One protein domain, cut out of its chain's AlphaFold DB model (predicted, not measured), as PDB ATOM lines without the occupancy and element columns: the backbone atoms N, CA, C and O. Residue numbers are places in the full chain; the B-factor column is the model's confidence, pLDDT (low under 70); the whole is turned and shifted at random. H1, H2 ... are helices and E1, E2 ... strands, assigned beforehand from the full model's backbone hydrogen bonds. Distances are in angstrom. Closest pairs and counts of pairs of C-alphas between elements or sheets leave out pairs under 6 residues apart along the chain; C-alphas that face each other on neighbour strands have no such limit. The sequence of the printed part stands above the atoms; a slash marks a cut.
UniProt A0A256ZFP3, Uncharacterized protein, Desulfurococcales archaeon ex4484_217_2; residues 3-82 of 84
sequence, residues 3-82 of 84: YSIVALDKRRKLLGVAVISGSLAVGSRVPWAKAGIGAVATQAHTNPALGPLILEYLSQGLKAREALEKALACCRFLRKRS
ATOM      1  N   TYR A   3     303.334 247.567 209.344       93.12
ATOM      2  CA  TYR A   3     304.300 248.426 208.660       93.12
ATOM      3  C   TYR A   3     303.752 249.850 208.595       93.12
ATOM      4  O   TYR A   3     302.545 250.048 208.459       93.12
ATOM      5  N   SER A   4     304.625 250.848 208.697       94.44
ATOM      6  CA  SER A   4     304.241 252.257 208.591       94.44
ATOM      7  C   SER A   4     305.316 253.077 207.887       94.44
ATOM      8  O   SER A   4     306.494 252.723 207.924       94.44
ATOM      9  N   ILE A   5     304.899 254.160 207.236       95.75
ATOM     10  CA  ILE A   5     305.775 255.088 206.518       95.75
ATOM     11  C   ILE A   5     305.351 256.527 206.798       95.75
ATOM     12  O   ILE A   5     304.160 256.832 206.852       95.75
ATOM     13  N   VAL A   6     306.339 257.407 206.961       95.94
ATOM     14  CA  VAL A   6     306.166 258.863 207.000       95.94
ATOM     15  C   VAL A   6     306.908 259.449 205.805       95.94
ATOM     16  O   VAL A   6     308.059 259.089 205.563       95.94
ATOM     17  N   ALA A   7     306.260 260.338 205.056       95.69
ATOM     18  CA  ALA A   7     306.812 260.926 203.840       95.69
ATOM     19  C   ALA A   7     306.602 262.443 203.807       95.69
ATOM     20  O   ALA A   7     305.516 262.929 204.118       95.69
ATOM     21  N   LEU A   8     307.640 263.176 203.393       94.69
ATOM     22  CA  LEU A   8     307.641 264.631 203.233       94.69
ATOM     23  C   LEU A   8     307.907 264.992 201.766       94.69
ATOM     24  O   LEU A   8     309.002 264.751 201.258       94.69
ATOM     25  N   ASP A   9     306.951 265.652 201.116       95.50
ATOM     26  CA  ASP A   9     307.183 266.375 199.865       95.50
ATOM     27  C   ASP A   9     307.624 267.805 200.200       95.50
ATOM     28  O   ASP A   9     306.811 268.677 200.516       95.50
ATOM     29  N   LYS A  10     308.937 268.058 200.125       93.00
ATOM     30  CA  LYS A  10     309.524 269.376 200.422       93.00
ATOM     31  C   LYS A  10     309.072 270.468 199.452       93.00
ATOM     32  O   LYS A  10     308.985 271.621 199.863       93.00
ATOM     33  N   ARG A  11     308.804 270.131 198.183       96.38
ATOM     34  CA  ARG A  11     308.419 271.118 197.161       96.38
ATOM     35  C   ARG A  11     307.002 271.617 197.413       96.38
ATOM     36  O   ARG A  11     306.764 272.817 197.376       96.38
ATOM     37  N   ARG A  12     306.080 270.696 197.712       94.19
ATOM     38  CA  ARG A  12     304.669 271.016 197.990       94.19
ATOM     39  C   ARG A  12     304.374 271.304 199.462       94.19
ATOM     40  O   ARG A  12     303.251 271.668 199.788       94.19
ATOM     41  N   LYS A  13     305.365 271.139 200.345       92.31
ATOM     42  CA  LYS A  13     305.223 271.240 201.809       92.31
ATOM     43  C   LYS A  13     304.127 270.313 202.357       92.31
ATOM     44  O   LYS A  13     303.409 270.673 203.286       92.31
ATOM     45  N   LEU A  14     304.007 269.115 201.781       94.50
ATOM     46  CA  LEU A  14     303.038 268.103 202.203       94.50
ATOM     47  C   LEU A  14     303.724 267.035 203.045       94.50
ATOM     48  O   LEU A  14     304.811 266.570 202.707       94.50
ATOM     49  N   LEU A  15     303.062 266.624 204.119       95.31
ATOM     50  CA  LEU A  15     303.526 265.574 205.013       95.31
ATOM     51  C   LEU A  15     302.416 264.539 205.166       95.31
ATOM     52  O   LEU A  15     301.266 264.896 205.416       95.31
ATOM     53  N   GLY A  16     302.767 263.268 205.016       94.94
ATOM     54  CA  GLY A  16     301.831 262.156 205.103       94.94
ATOM     55  C   GLY A  16     302.363 261.029 205.974       94.94
ATOM     56  O   GLY A  16     303.573 260.846 206.117       94.94
ATOM     57  N   VAL A  17     301.435 260.260 206.535       96.38
ATOM     58  CA  VAL A  17     301.709 259.020 207.258       96.38
ATOM     59  C   VAL A  17     300.731 257.950 206.792       96.38
ATOM     60  O   VAL A  17     299.544 258.220 206.626       96.38
ATOM     61  N   ALA A  18     301.231 256.739 206.580       95.44
ATOM     62  CA  ALA A  18     300.422 255.582 206.222       95.44
ATOM     63  C   ALA A  18     300.819 254.373 207.069       95.44
ATOM     64  O   ALA A  18     301.969 254.240 207.498       95.44
ATOM     65  N   VAL A  19     299.855 253.487 207.314       94.94
ATOM     66  CA  VAL A  19     300.040 252.255 208.083       94.94
ATOM     67  C   VAL A  19     299.266 251.116 207.430       94.94
ATOM     68  O   VAL A  19     298.143 251.301 206.972       94.94
ATOM     69  N   ILE A  20     299.858 249.927 207.438       94.50
ATOM     70  CA  ILE A  20     299.198 248.663 207.116       94.50
ATOM     71  C   ILE A  20     299.417 247.696 208.278       94.50
ATOM     72  O   ILE A  20     300.518 247.593 208.821       94.50
ATOM     73  N   SER A  21     298.363 247.005 208.710       92.00
ATOM     74  CA  SER A  21     298.423 246.066 209.829       92.00
ATOM     75  C   SER A  21     297.392 244.958 209.676       92.00
ATOM     76  O   SER A  21     296.330 245.180 209.107       92.00
ATOM     77  N   GLY A  22     297.687 243.793 210.252       91.19
ATOM     78  CA  GLY A  22     296.685 242.745 210.481       91.19
ATOM     79  C   GLY A  22     295.775 243.002 211.693       91.19
ATOM     80  O   GLY A  22     294.881 242.211 211.957       91.19
ATOM     81  N   SER A  23     296.011 244.071 212.468       86.50
ATOM     82  CA  SER A  23     295.178 244.459 213.616       86.50
ATOM     83  C   SER A  23     294.017 245.355 213.185       86.50
ATOM     84  O   SER A  23     294.200 246.296 212.408       86.50
ATOM     85  N   LEU A  24     292.829 245.104 213.744       88.06
ATOM     86  CA  LEU A  24     291.640 245.914 213.490       88.06
ATOM     87  C   LEU A  24     291.829 247.374 213.938       88.06
ATOM     88  O   LEU A  24     292.453 247.678 214.962       88.06
ATOM     89  N   ALA A  25     291.250 248.282 213.148       88.69
ATOM     90  CA  ALA A  25     291.166 249.715 213.430       88.69
ATOM     91  C   ALA A  25     292.516 250.409 213.715       88.69
ATOM     92  O   ALA A  25     292.575 251.384 214.468       88.69
ATOM     93  N   VAL A  26     293.616 249.945 213.106       89.31
ATOM     94  CA  VAL A  26     294.966 250.516 213.300       89.31
ATOM     95  C   VAL A  26     295.046 252.019 212.980       89.31
ATOM     96  O   VAL A  26     295.791 252.753 213.632       89.31
ATOM     97  N   GLY A  27     294.222 252.490 212.036       90.88
ATOM     98  CA  GLY A  27     294.155 253.893 211.620       90.88
ATOM     99  C   GLY A  27     293.761 254.869 212.734       90.88
ATOM    100  O   GLY A  27     294.113 256.036 212.655       90.88
ATOM    101  N   SER A  28     293.100 254.396 213.796       89.50
ATOM    102  CA  SER A  28     292.698 255.239 214.935       89.50
ATOM    103  C   SER A  28     293.795 255.444 215.988       89.50
ATOM    104  O   SER A  28     293.642 256.273 216.880       89.50
ATOM    105  N   ARG A  29     294.883 254.662 215.936       89.50
ATOM    106  CA  ARG A  29     295.879 254.594 217.023       89.50
ATOM    107  C   ARG A  29     297.312 254.839 216.568       89.50
ATOM    108  O   ARG A  29     298.127 255.307 217.360       89.50
ATOM    109  N   VAL A  30     297.637 254.490 215.324       92.75
ATOM    110  CA  VAL A  30     299.020 254.508 214.827       92.75
ATOM    111  C   VAL A  30     299.364 255.781 214.055       92.75
ATOM    112  O   VAL A  30     300.350 256.410 214.444       92.75
ATOM    113  N   PRO A  31     298.632 256.159 212.987       95.44
ATOM    114  CA  PRO A  31     298.994 257.304 212.168       95.44
ATOM    115  C   PRO A  31     298.454 258.599 212.780       95.44
ATOM    116  O   PRO A  31     297.252 258.766 212.960       95.44
ATOM    117  N   TRP A  32     299.350 259.543 213.049       95.44
ATOM    118  CA  TRP A  32     299.015 260.881 213.525       95.44
ATOM    119  C   TRP A  32     299.671 261.914 212.621       95.44
ATOM    120  O   TRP A  32     300.849 261.785 212.291       95.44
ATOM    121  N   ALA A  33     298.939 262.954 212.234       95.69
ATOM    122  CA  ALA A  33     299.481 264.061 211.458       95.69
ATOM    123  C   ALA A  33     298.806 265.374 211.849       95.69
ATOM    124  O   ALA A  33     297.606 265.414 212.113       95.69
ATOM    125  N   LYS A  34     299.587 266.454 211.862       95.25
ATOM    126  CA  LYS A  34     299.108 267.821 212.063       95.25
ATOM    127  C   LYS A  34     299.801 268.730 211.056       95.25
ATOM    128  O   LYS A  34     301.032 268.795 211.014       95.25
ATOM    129  N   ALA A  35     299.004 269.400 210.224       93.50
ATOM    130  CA  ALA A  35     299.495 270.265 209.155       93.50
ATOM    131  C   ALA A  35     300.430 271.350 209.710       93.50
ATOM    132  O   ALA A  35     300.160 271.934 210.757       93.50
ATOM    133  N   GLY A  36     301.555 271.575 209.029       92.06
ATOM    134  CA  GLY A  36     302.582 272.532 209.453       92.06
ATOM    135  C   GLY A  36     303.418 272.112 210.669       92.06
ATOM    136  O   GLY A  36     304.411 272.772 210.948       92.06
ATOM    137  N   ILE A  37     303.064 271.021 211.360       95.44
ATOM    138  CA  ILE A  37     303.748 270.572 212.581       95.44
ATOM    139  C   ILE A  37     304.541 269.288 212.342       95.44
ATOM    140  O   ILE A  37     305.750 269.254 212.558       95.44
ATOM    141  N   GLY A  38     303.879 268.210 211.920       95.19
ATOM    142  CA  GLY A  38     304.535 266.909 211.876       95.19
ATOM    143  C   GLY A  38     303.606 265.728 211.636       95.19
ATOM    144  O   GLY A  38     302.384 265.864 211.568       95.19
ATOM    145  N   ALA A  39     304.218 264.553 211.508       96.75
ATOM    146  CA  ALA A  39     303.551 263.274 211.364       96.75
ATOM    147  C   ALA A  39     304.308 262.220 212.173       96.75
ATOM    148  O   ALA A  39     305.538 262.235 212.241       96.75
ATOM    149  N   VAL A  40     303.560 261.333 212.817       95.25
ATOM    150  CA  VAL A  40     304.057 260.365 213.792       95.25
ATOM    151  C   VAL A  40     303.353 259.037 213.551       95.25
ATOM    152  O   VAL A  40     302.132 258.989 213.414       95.25
ATOM    153  N   ALA A  41     304.120 257.950 213.535       94.06
ATOM    154  CA  ALA A  41     303.594 256.592 213.532       94.06
ATOM    155  C   ALA A  41     304.014 255.890 214.830       94.06
ATOM    156  O   ALA A  41     305.194 255.607 215.032       94.06
ATOM    157  N   THR A  42     303.059 255.618 215.726       89.00
ATOM    158  CA  THR A  42     303.339 254.906 216.989       89.00
ATOM    159  C   THR A  42     302.945 253.432 216.868       89.00
ATOM    160  O   THR A  42     301.777 253.109 216.682       89.00
ATOM    161  N   GLN A  43     303.912 252.514 216.930       79.50
ATOM    162  CA  GLN A  43     303.711 251.069 216.707       79.50
ATOM    163  C   GLN A  43     304.146 250.223 217.923       79.50
ATOM    164  O   GLN A  43     304.735 250.763 218.855       79.50
ATOM    165  N   ALA A  44     303.863 248.910 217.900       74.62
ATOM    166  CA  ALA A  44     304.001 247.916 218.990       74.62
ATOM    167  C   ALA A  44     302.815 247.867 219.986       74.62
ATOM    168  O   ALA A  44     301.668 247.903 219.544       74.62
ATOM    169  N   HIS A  45     303.057 247.724 221.301       65.62
ATOM    170  CA  HIS A  45     302.033 247.927 222.344       65.62
ATOM    171  C   HIS A  45     301.646 249.413 222.338       65.62
ATOM    172  O   HIS A  45     302.206 250.229 223.070       65.62
ATOM    173  N   THR A  46     300.764 249.776 221.409       64.06
ATOM    174  CA  THR A  46     300.452 251.166 221.094       64.06
ATOM    175  C   THR A  46     299.758 251.820 222.278       64.06
ATOM    176  O   THR A  46     298.621 251.478 222.588       64.06
ATOM    177  N   ASN A  47     300.425 252.794 222.899       83.62
ATOM    178  CA  ASN A  47     299.763 253.810 223.705       83.62
ATOM    179  C   ASN A  47     299.307 254.938 222.759       83.62
ATOM    180  O   ASN A  47     300.165 255.700 222.301       83.62
ATOM    181  N   PRO A  48     297.998 255.075 222.466       86.31
ATOM    182  CA  PRO A  48     297.505 256.081 221.525       86.31
ATOM    183  C   PRO A  48     297.808 257.520 221.963       86.31
ATOM    184  O   PRO A  48     297.869 258.402 221.116       86.31
ATOM    185  N   ALA A  49     298.065 257.762 223.256       89.25
ATOM    186  CA  ALA A  49     298.406 259.088 223.768       89.25
ATOM    187  C   ALA A  49     299.778 259.599 223.288       89.25
ATOM    188  O   ALA A  49     300.014 260.807 223.282       89.25
ATOM    189  N   LEU A  50     300.688 258.710 222.866       92.06
ATOM    190  CA  LEU A  50     302.029 259.107 222.422       92.06
ATOM    191  C   LEU A  50     302.002 259.944 221.141       92.06
ATOM    192  O   LEU A  50     302.777 260.887 221.025       92.06
ATOM    193  N   GLY A  51     301.126 259.621 220.188       93.81
ATOM    194  CA  GLY A  51     301.039 260.339 218.916       93.81
ATOM    195  C   GLY A  51     300.721 261.827 219.091       93.81
ATOM    196  O   GLY A  51     301.539 262.663 218.699       93.81
ATOM    197  N   PRO A  52     299.588 262.170 219.735       94.88
ATOM    198  CA  PRO A  52     299.236 263.549 220.051       94.88
ATOM    199  C   PRO A  52     300.293 264.256 220.905       94.88
ATOM    200  O   PRO A  52     300.637 265.397 220.616       94.88
ATOM    201  N   LEU A  53     300.864 263.574 221.906       95.19
ATOM    202  CA  LEU A  53     301.880 264.165 222.782       95.19
ATOM    203  C   LEU A  53     303.174 264.524 222.030       95.19
ATOM    204  O   LEU A  53     303.751 265.583 222.260       95.19
ATOM    205  N   ILE A  54     303.630 263.664 221.115       96.38
ATOM    206  CA  ILE A  54     304.798 263.959 220.274       96.38
ATOM    207  C   ILE A  54     304.492 265.138 219.343       96.38
ATOM    208  O   ILE A  54     305.330 266.025 219.207       96.38
ATOM    209  N   LEU A  55     303.300 265.184 218.732       96.88
ATOM    210  CA  LEU A  55     302.888 266.312 217.887       96.88
ATOM    211  C   LEU A  55     302.831 267.634 218.663       96.88
ATOM    212  O   LEU A  55     303.212 268.668 218.120       96.88
ATOM    213  N   GLU A  56     302.404 267.601 219.921       97.00
ATOM    214  CA  GLU A  56     302.386 268.768 220.804       97.00
ATOM    215  C   GLU A  56     303.803 269.306 221.055       97.00
ATOM    216  O   GLU A  56     304.074 270.495 220.875       97.00
ATOM    217  N   TYR A  57     304.756 268.424 221.367       97.50
ATOM    218  CA  TYR A  57     306.162 268.815 221.507       97.50
ATOM    219  C   TYR A  57     306.776 269.322 220.201       97.50
ATOM    220  O   TYR A  57     307.537 270.288 220.223       97.50
ATOM    221  N   LEU A  58     306.420 268.727 219.061       97.38
ATOM    222  CA  LEU A  58     306.832 269.241 217.755       97.38
ATOM    223  C   LEU A  58     306.294 270.658 217.514       97.38
ATOM    224  O   LEU A  58     307.032 271.506 217.019       97.38
ATOM    225  N   SER A  59     305.052 270.959 217.915       97.44
ATOM    226  CA  SER A  59     304.509 272.321 217.796       97.44
ATOM    227  C   SER A  59     305.162 273.341 218.723       97.44
ATOM    228  O   SER A  59     305.111 274.531 218.432       97.44
ATOM    229  N   GLN A  60     305.834 272.891 219.782       97.31
ATOM    230  CA  GLN A  60     306.662 273.735 220.649       97.31
ATOM    231  C   GLN A  60     308.068 273.977 220.063       97.31
ATOM    232  O   GLN A  60     308.897 274.622 220.698       97.31
ATOM    233  N   GLY A  61     308.353 273.461 218.862       96.50
ATOM    234  CA  GLY A  61     309.622 273.654 218.162       96.50
ATOM    235  C   GLY A  61     310.714 272.654 218.537       96.50
ATOM    236  O   GLY A  61     311.854 272.818 218.100       96.50
ATOM    237  N   LEU A  62     310.399 271.610 219.313       97.75
ATOM    238  CA  LEU A  62     311.366 270.550 219.605       97.75
ATOM    239  C   LEU A  62     311.700 269.776 218.330       97.75
ATOM    240  O   LEU A  62     310.847 269.540 217.469       97.75
ATOM    241  N   LYS A  63     312.943 269.296 218.234       97.06
ATOM    242  CA  LYS A  63     313.318 268.378 217.155       97.06
ATOM    243  C   LYS A  63     312.611 267.037 217.350       97.06
ATOM    244  O   LYS A  63     312.353 266.611 218.473       97.06
ATOM    245  N   ALA A  64     312.372 266.310 216.259       95.00
ATOM    246  CA  ALA A  64     311.647 265.034 216.292       95.00
ATOM    247  C   ALA A  64     312.210 264.017 217.299       95.00
ATOM    248  O   ALA A  64     311.446 263.346 217.990       95.00
ATOM    249  N   ARG A  65     313.541 263.934 217.421       96.06
ATOM    250  CA  ARG A  65     314.196 263.049 218.390       96.06
ATOM    251  C   ARG A  65     313.934 263.471 219.837       96.06
ATOM    252  O   ARG A  65     313.585 262.629 220.654       96.06
ATOM    253  N   GLU A  66     314.042 264.762 220.130       97.25
ATOM    254  CA  GLU A  66     313.803 265.320 221.466       97.25
ATOM    255  C   GLU A  66     312.334 265.150 221.876       97.25
ATOM    256  O   GLU A  66     312.042 264.716 222.988       97.25
ATOM    257  N   ALA A  67     311.401 265.425 220.957       96.62
ATOM    258  CA  ALA A  67     309.970 265.221 221.165       96.62
ATOM    259  C   ALA A  67     309.641 263.751 221.482       96.62
ATOM    260  O   ALA A  67     308.882 263.471 222.414       96.62
ATOM    261  N   LEU A  68     310.248 262.808 220.750       94.50
ATOM    262  CA  LEU A  68     310.103 261.373 220.995       94.50
ATOM    263  C   LEU A  68     310.652 260.970 222.369       94.50
ATOM    264  O   LEU A  68     309.948 260.326 223.148       94.50
ATOM    265  N   GLU A  69     311.891 261.347 222.682       94.75
ATOM    266  CA  GLU A  69     312.546 260.999 223.948       94.75
ATOM    267  C   GLU A  69     311.767 261.563 225.147       94.75
ATOM    268  O   GLU A  69     311.497 260.838 226.110       94.75
ATOM    269  N   LYS A  70     311.300 262.813 225.051       94.62
ATOM    270  CA  LYS A  70     310.471 263.463 226.073       94.62
ATOM    271  C   LYS A  70     309.121 262.762 226.258       94.62
ATOM    272  O   LYS A  70     308.704 262.523 227.394       94.62
ATOM    273  N   ALA A  71     308.448 262.384 225.169       92.62
ATOM    274  CA  ALA A  71     307.184 261.648 225.235       92.62
ATOM    275  C   ALA A  71     307.355 260.256 225.866       92.62
ATOM    276  O   ALA A  71     306.555 259.853 226.714       92.62
ATOM    277  N   LEU A  72     308.427 259.537 225.521       90.38
ATOM    278  CA  LEU A  72     308.735 258.231 226.107       90.38
ATOM    279  C   LEU A  72     309.110 258.330 227.592       90.38
ATOM    280  O   LEU A  72     308.697 257.475 228.381       90.38
ATOM    281  N   ALA A  73     309.845 259.370 227.995       90.31
ATOM    282  CA  ALA A  73     310.161 259.630 229.399       90.31
ATOM    283  C   ALA A  73     308.889 259.896 230.223       90.31
ATOM    284  O   ALA A  73     308.692 259.282 231.274       90.31
ATOM    285  N   CYS A  74     307.981 260.728 229.701       81.19
ATOM    286  CA  CYS A  74     306.673 260.983 230.304       81.19
ATOM    287  C   CYS A  74     305.840 259.694 230.427       81.19
ATOM    288  O   CYS A  74     305.304 259.382 231.490       81.19
ATOM    289  N   CYS A  75     305.796 258.873 229.375       72.25
ATOM    290  CA  CYS A  75     305.030 257.629 229.382       72.25
ATOM    291  C   CYS A  75     305.592 256.579 230.361       72.25
ATOM    292  O   CYS A  75     304.821 255.856 230.993       72.25
ATOM    293  N   ARG A  76     306.921 256.501 230.538       63.47
ATOM    294  CA  ARG A  76     307.544 255.661 231.584       63.47
ATOM    295  C   ARG A  76     307.143 256.107 232.988       63.47
ATOM    296  O   ARG A  76     306.974 255.261 233.862       63.47
ATOM    297  N   PHE A  77     306.990 257.411 233.200       59.25
ATOM    298  CA  PHE A  77     306.537 257.967 234.470       59.25
ATOM    299  C   PHE A  77     305.064 257.635 234.746       59.25
ATOM    300  O   PHE A  77     304.737 257.184 235.842       59.25
ATOM    301  N   LEU A  78     304.198 257.746 233.733       56.47
ATOM    302  CA  LEU A  78     302.784 257.367 233.836       56.47
ATOM    303  C   LEU A  78     302.600 255.871 234.135       56.47
ATOM    304  O   LEU A  78     301.777 255.516 234.968       56.47
ATOM    305  N   ARG A  79     303.430 254.989 233.559       54.50
ATOM    306  CA  ARG A  79     303.382 253.539 233.845       54.50
ATOM    307  C   ARG A  79     303.815 253.163 235.268       54.50
ATOM    308  O   ARG A  79     303.501 252.071 235.720       54.50
ATOM    309  N   LYS A  80     304.571 254.031 235.955       51.19
ATOM    310  CA  LYS A  80     304.943 253.866 237.375       51.19
ATOM    311  C   LYS A  80     303.895 254.444 238.330       51.19
ATOM    312  O   LYS A  80     303.941 254.152 239.517       51.19
ATOM    313  N   ARG A  81     302.968 255.252 237.814       45.75
ATOM    314  CA  ARG A  81     301.809 255.798 238.523       45.75
ATOM    315  C   ARG A  81     300.530 255.180 237.967       45.75
ATOM    316  O   ARG A  81     299.614 255.907 237.593       45.75
ATOM    317  N   SER A  82     300.476 253.850 237.892       36.03
ATOM    318  CA  SER A  82     299.184 253.175 237.779       36.03
ATOM    319  C   SER A  82     298.381 253.550 239.024       36.03
ATOM    320  O   SER A  82     298.637 253.049 240.115       36.03
TER     321      SER A  82
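Overview. This is residues 3 to 82 of the 84 residues of an uncharacterized protein of Desulfurococcales archaeon ex4484_217_2 (UniProt A0A256ZFP3). Two antiparallel strand hairpins, E1-E2 and E3-E4, stack face to face; H1 covers the other face of E3-E4, and H2 packs on H1, residues 76 to 82 sticking out. The 80 printed residues run E1 E2 E3 E4 H1 H2, class mixed. The whole is compact, radius of gyration of the C-alphas 13.2 A, spanning 45 by 34 by 15 A.

Along the chain. E1, residues 3 to 9, begins at C-alpha 3 (304.300, 248.426, 208.660). E2 is residues 14 to 21, 23.8 A; E3, 31 to 34; E4, 38 to 41; H1, 50 to 59. H2, residues 64 to 80, 24.8 A, ends at C-alpha 80 (304.943, 253.866, 237.375).

Arrangement. Within hydrogen-bond range are N 5 and O 18 of hairpin E1-E2, 2.9 A, and N 32 and O 40 of hairpin E3-E4, 2.9 A. Closest C-alphas: Val 17 of E2 and Pro 31 of E3, 5.9 A; Val 40 of E4 and Gly 51 of H1, 5.9 A. H1 and H2, a helical hairpin, touch at C-alphas Tyr 57 and Ala 67, 5.2 A, a steep tilt of 43 degrees, opposite ways. In both, every O i to N i+4 pair is within range.

Size, cuts and confidence. The printed part has no cut and no long link. Residues 45 to 46 and 76 to 82 are under pLDDT 70.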